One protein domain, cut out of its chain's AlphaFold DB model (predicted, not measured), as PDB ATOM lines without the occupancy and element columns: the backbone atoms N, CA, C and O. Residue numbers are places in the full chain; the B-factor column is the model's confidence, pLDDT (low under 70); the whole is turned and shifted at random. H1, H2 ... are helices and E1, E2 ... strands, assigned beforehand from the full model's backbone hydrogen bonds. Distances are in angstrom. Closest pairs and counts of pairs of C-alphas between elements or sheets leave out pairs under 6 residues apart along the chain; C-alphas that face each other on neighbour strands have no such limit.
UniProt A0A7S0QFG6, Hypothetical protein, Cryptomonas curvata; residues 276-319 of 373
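AT A GLANCE: This is residues 276 to 319 of the 373 residues of the protein "Hypothetical protein" of Cryptomonas curvata (UniProt A0A7S0QFG6). This small, rounded domain has little regular structure: two short helices, H1 and H2, meet at a steep angle, a long loop of residues 301 to 314 follows, and a short strand, E1, comes last. The printed part has 44 residues, with 17 in named elements in the order H1, H2, E1; the class is mostly helix. It is compact, with a radius of gyration of the C-alphas of 9.1 A and spans of 24 by 20 by 14 A.

HOW THE PARTS SIT: Begin with H1, residues 281 to 287, and H2, residues 294 to 300. They touch, the closest C-alphas being those of Arg 282 and Trp 294, 5.2 A apart. Their lines stand at a steep tilt of 65 degrees, opposite ways. In both helices every O i to N i+4 pair is within hydrogen-bond range. Then look at E1, residues 315 to 317, which pairs with no named strand. Its closest C-alpha to H2 is that of His 317, 6.6 A from that of Ser 300. H1 and E1 are apart, but only just, at 8.5 A.

IN THESE COORDINATES: Find C-alpha 281 at (285.062, 300.275, 340.174), where H1 begins; H1 and H2 each run 9.9 A. E1 runs 6.7 A to C-alpha 317 at (279.337, 293.777, 333.650).

THE WHOLE: The C-alphas farthest apart, of Ala 291 and Glu 312, are 23.9 A apart. The printed part has no cut; the link H2 to E1 is long. In this model pLDDT is under 70 at residue 291 and residues 311 to 313.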
ATOM      1  N   PRO A 276     276.079 301.561 343.191       80.38
ATOM      2  CA  PRO A 276     275.591 302.439 344.248       80.38
ATOM      3  C   PRO A 276     276.031 303.888 344.015       80.38
ATOM      4  O   PRO A 276     277.045 304.146 343.366       80.38
ATOM      5  N   GLU A 277     275.298 304.838 344.588       81.62
ATOM      6  CA  GLU A 277     275.672 306.251 344.526       81.62
ATOM      7  C   GLU A 277     277.057 306.476 345.156       81.62
ATOM      8  O   GLU A 277     277.350 305.973 346.242       81.62
ATOM      9  N   GLY A 278     277.928 307.196 344.444       79.38
ATOM     10  CA  GLY A 278     279.306 307.461 344.870       79.38
ATOM     11  C   GLY A 278     280.241 306.245 344.846       79.38
ATOM     12  O   GLY A 278     281.348 306.322 345.381       79.38
ATOM     13  N   ALA A 279     279.825 305.117 344.263       83.19
ATOM     14  CA  ALA A 279     280.699 303.964 344.101       83.19
ATOM     15  C   ALA A 279     281.748 304.192 343.002       83.19
ATOM     16  O   ALA A 279     281.517 304.907 342.034       83.19
ATOM     17  N   THR A 280     282.881 303.507 343.133       85.38
ATOM     18  CA  THR A 280     283.940 303.394 342.119       85.38
ATOM     19  C   THR A 280     284.071 301.936 341.678       85.38
ATOM     20  O   THR A 280     283.589 301.024 342.358       85.38
ATOM     21  N   LEU A 281     284.777 301.664 340.574       84.69
ATOM     22  CA  LEU A 281     285.062 300.275 340.174       84.69
ATOM     23  C   LEU A 281     285.828 299.504 341.253       84.69
ATOM     24  O   LEU A 281     285.614 298.303 341.431       84.69
ATOM     25  N   ARG A 282     286.690 300.200 342.001       83.69
ATOM     26  CA  ARG A 282     287.426 299.618 343.124       83.69
ATOM     27  C   ARG A 282     286.487 299.233 344.263       83.69
ATOM     28  O   ARG A 282     286.505 298.079 344.684       83.69
ATOM     29  N   SER A 283     285.645 300.160 344.723       84.19
ATOM     30  CA  SER A 283     284.724 299.874 345.828       84.19
ATOM     31  C   SER A 283     283.706 298.798 345.451       84.19
ATOM     32  O   SER A 283     283.332 298.003 346.303       84.19
ATOM     33  N   LEU A 284     283.302 298.712 344.179       83.25
ATOM     34  CA  LEU A 284     282.449 297.633 343.675       83.25
ATOM     35  C   LEU A 284     283.138 296.268 343.702       83.25
ATOM     36  O   LEU A 284     282.535 295.292 344.149       83.25
ATOM     37  N   ALA A 285     284.388 296.187 343.237       81.56
ATOM     38  CA  ALA A 285     285.159 294.947 343.272       81.56
ATOM     39  C   ALA A 285     285.314 294.420 344.707       81.56
ATOM     40  O   ALA A 285     285.153 293.221 344.945       81.56
ATOM     41  N   GLU A 286     285.551 295.325 345.658       81.31
ATOM     42  CA  GLU A 286     285.669 295.015 347.083       81.31
ATOM     43  C   GLU A 286     284.320 294.635 347.712       81.31
ATOM     44  O   GLU A 286     284.201 293.554 348.287       81.31
ATOM     45  N   GLN A 287     283.289 295.475 347.558       76.69
ATOM     46  CA  GLN A 287     281.956 295.282 348.147       76.69
ATOM     47  C   GLN A 287     281.318 293.965 347.710       76.69
ATOM     48  O   GLN A 287     280.670 293.281 348.501       76.69
ATOM     49  N   TYR A 288     281.491 293.613 346.438       74.38
ATOM     50  CA  TYR A 288     280.923 292.404 345.864       74.38
ATOM     51  C   TYR A 288     281.885 291.213 345.883       74.38
ATOM     52  O   TYR A 288     281.554 290.167 345.321       74.38
ATOM     53  N   PHE A 289     283.037 291.347 346.552       72.62
ATOM     54  CA  PHE A 289     284.066 290.313 346.702       72.62
ATOM     55  C   PHE A 289     284.466 289.656 345.372       72.62
ATOM     56  O   PHE A 289     284.728 288.444 345.291       72.62
ATOM     57  N   LEU A 290     284.507 290.454 344.306       75.38
ATOM     58  CA  LEU A 290     284.760 289.962 342.961       75.38
ATOM     59  C   LEU A 290     286.200 289.448 342.866       75.38
ATOM     60  O   LEU A 290     287.136 290.030 343.405       75.38
ATOM     61  N   ALA A 291     286.412 288.316 342.188       69.44
ATOM     62  CA  ALA A 291     287.759 287.793 341.916       69.44
ATOM     63  C   ALA A 291     288.480 288.497 340.772       69.44
ATOM     64  O   ALA A 291     289.158 287.843 339.986       69.44
ATOM     65  N   THR A 292     288.286 289.803 340.652       75.12
ATOM     66  CA  THR A 292     288.802 290.575 339.533       75.12
ATOM     67  C   THR A 292     289.314 291.926 339.999       75.12
ATOM     68  O   THR A 292     288.903 292.432 341.042       75.12
ATOM     69  N   ASP A 293     290.231 292.480 339.217       81.69
ATOM     70  CA  ASP A 293     290.772 293.813 339.428       81.69
ATOM     71  C   ASP A 293     289.860 294.876 338.796       81.69
ATOM     72  O   ASP A 293     289.178 294.618 337.798       81.69
ATOM     73  N   TRP A 294     289.875 296.092 339.345       82.75
ATOM     74  CA  TRP A 294     289.075 297.212 338.838       82.75
ATOM     75  C   TRP A 294     289.402 297.520 337.366       82.75
ATOM     76  O   TRP A 294     288.509 297.883 336.604       82.75
ATOM     77  N   LEU A 295     290.651 297.295 336.936       84.38
ATOM     78  CA  LEU A 295     291.071 297.481 335.547       84.38
ATOM     79  C   LEU A 295     290.428 296.454 334.600       84.38
ATOM     80  O   LEU A 295     290.071 296.776 333.469       84.38
ATOM     81  N   SER A 296     290.241 295.215 335.056       82.00
ATOM     82  CA  SER A 296     289.547 294.184 334.276       82.00
ATOM     83  C   SER A 296     288.054 294.496 334.147       82.00
ATOM     84  O   SER A 296     287.481 294.303 333.070       82.00
ATOM     85  N   LEU A 297     287.444 295.050 335.202       83.94
ATOM     86  CA  LEU A 297     286.081 295.578 335.134       83.94
ATOM     87  C   LEU A 297     285.991 296.730 334.139       83.94
ATOM     88  O   LEU A 297     285.131 296.691 333.266       83.94
ATOM     89  N   TYR A 298     286.899 297.701 334.206       86.44
ATOM     90  CA  TYR A 298     286.925 298.828 333.274       86.44
ATOM     91  C   TYR A 298     287.004 298.352 331.814       86.44
ATOM     92  O   TYR A 298     286.148 298.682 330.997       86.44
ATOM     93  N   ASN A 299     287.946 297.456 331.509       85.06
ATOM     94  CA  ASN A 299     288.121 296.903 330.161       85.06
ATOM     95  C   ASN A 299     286.911 296.093 329.663       85.06
ATOM     96  O   ASN A 299     286.697 295.983 328.457       85.06
ATOM     97  N   SER A 300     286.121 295.520 330.575       83.69
ATOM     98  CA  SER A 300     284.908 294.757 330.243       83.69
ATOM     99  C   SER A 300     283.663 295.639 330.096       83.69
ATOM    100  O   SER A 300     282.608 295.147 329.696       83.69
ATOM    101  N   ASN A 301     283.771 296.934 330.401       87.06
ATOM    102  CA  ASN A 301     282.672 297.892 330.375       87.06
ATOM    103  C   ASN A 301     283.049 299.111 329.526       87.06
ATOM    104  O   ASN A 301     283.250 300.193 330.067       87.06
ATOM    105  N   PRO A 302     283.077 298.978 328.187       86.19
ATOM    106  CA  PRO A 302     283.441 300.081 327.294       86.19
ATOM    107  C   PRO A 302     282.466 301.270 327.347       86.19
ATOM    108  O   PRO A 302     282.754 302.320 326.785       86.19
ATOM    109  N   ALA A 303     281.305 301.105 327.991       84.75
ATOM    110  CA  ALA A 303     280.353 302.180 328.251       84.75
ATOM    111  C   ALA A 303     280.777 303.102 329.413       84.75
ATOM    112  O   ALA A 303     280.204 304.175 329.562       84.75
ATOM    113  N   ILE A 304     281.752 302.695 330.230       85.56
ATOM    114  CA  ILE A 304     282.315 303.524 331.297       85.56
ATOM    115  C   ILE A 304     283.424 304.375 330.683       85.56
ATOM    116  O   ILE A 304     284.458 303.847 330.277       85.56
ATOM    117  N   TYR A 305     283.189 305.682 330.590       82.88
ATOM    118  CA  TYR A 305     284.162 306.625 330.039       82.88
ATOM    119  C   TYR A 305     285.166 307.103 331.095       82.88
ATOM    120  O   TYR A 305     286.352 307.233 330.799       82.88
ATOM    121  N   ASP A 306     284.693 307.323 332.323       82.12
ATOM    122  CA  ASP A 306     285.507 307.712 333.471       82.12
ATOM    123  C   ASP A 306     285.438 306.605 334.546       82.12
ATOM    124  O   ASP A 306     284.346 306.265 335.005       82.12
ATOM    125  N   PRO A 307     286.563 305.978 334.939       77.00
ATOM    126  CA  PRO A 307     286.570 304.928 335.962       77.00
ATOM    127  C   PRO A 307     286.204 305.423 337.373       77.00
ATOM    128  O   PRO A 307     285.841 304.592 338.216       77.00
ATOM    129  N   ASP A 308     286.301 306.731 337.624       77.94
ATOM    130  CA  ASP A 308     285.933 307.364 338.893       77.94
ATOM    131  C   ASP A 308     284.483 307.891 338.884       77.94
ATOM    132  O   ASP A 308     283.911 308.095 339.956       77.94
ATOM    133  N   ASP A 309     283.855 308.018 337.705       77.56
ATOM    134  CA  ASP A 309     282.428 308.329 337.540       77.56
ATOM    135  C   ASP A 309     281.683 307.221 336.781       77.56
ATOM    136  O   ASP A 309     281.520 307.215 335.559       77.56
ATOM    137  N   ILE A 310     281.204 306.246 337.551       79.19
ATOM    138  CA  ILE A 310     280.499 305.071 337.032       79.19
ATOM    139  C   ILE A 310     278.976 305.150 337.168       79.19
ATOM    140  O   ILE A 310     278.280 304.217 336.750       79.19
ATOM    141  N   ILE A 311     278.437 306.238 337.725       65.75
ATOM    142  CA  ILE A 311     277.001 306.372 338.016       65.75
ATOM    143  C   ILE A 311     276.199 306.433 336.713       65.75
ATOM    144  O   ILE A 311     275.151 305.791 336.605       65.75
ATOM    145  N   GLU A 312     276.726 307.113 335.689       61.12
ATOM    146  CA  GLU A 312     276.076 307.230 334.378       61.12
ATOM    147  C   GLU A 312     275.896 305.874 333.675       61.12
ATOM    148  O   GLU A 312     274.955 305.690 332.901       61.12
ATOM    149  N   SER A 313     276.746 304.886 333.983       60.75
ATOM    150  CA  SER A 313     276.629 303.538 333.415       60.75
ATOM    151  C   SER A 313     275.456 302.741 334.000       60.75
ATOM    152  O   SER A 313     274.934 301.832 333.349       60.75
ATOM    153  N   GLY A 314     275.042 303.053 335.235       74.00
ATOM    154  CA  GLY A 314     273.985 302.385 336.002       74.00
ATOM    155  C   GLY A 314     274.247 300.913 336.363       74.00
ATOM    156  O   GLY A 314     273.737 300.425 337.376       74.00
ATOM    157  N   ARG A 315     275.022 300.175 335.557       85.62
ATOM    158  CA  ARG A 315     275.319 298.746 335.708       85.62
ATOM    159  C   ARG A 315     276.726 298.410 335.226       85.62
ATOM    160  O   ARG A 315     277.143 298.837 334.156       85.62
ATOM    161  N   VAL A 316     277.389 297.524 335.962       86.88
ATOM    162  CA  VAL A 316     278.714 296.988 335.631       86.88
ATOM    163  C   VAL A 316     278.597 295.510 335.268       86.88
ATOM    164  O   VAL A 316     278.022 294.713 336.013       86.88
ATOM    165  N   HIS A 317     279.157 295.147 334.118       88.19
ATOM    166  CA  HIS A 317     279.337 293.777 333.650       88.19
ATOM    167  C   HIS A 317     280.663 293.231 334.154       88.19
ATOM    168  O   HIS A 317     281.718 293.810 333.915       88.19
ATOM    169  N   ILE A 318     280.632 292.098 334.836       86.12
ATOM    170  CA  ILE A 318     281.842 291.571 335.481       86.12
ATOM    171  C   ILE A 318     282.494 290.472 334.656       86.12
ATOM    172  O   ILE A 318     283.700 290.268 334.737       86.12
ATOM    173  N   GLY A 319     281.713 289.776 333.838       85.06
ATOM    174  CA  GLY A 319     282.231 288.735 332.969       85.06
ATOM    175  C   GLY A 319     281.161 288.154 332.055       85.06
ATOM    176  O   GLY A 319     279.993 288.551 332.123       85.06
TER     177      GLY A 319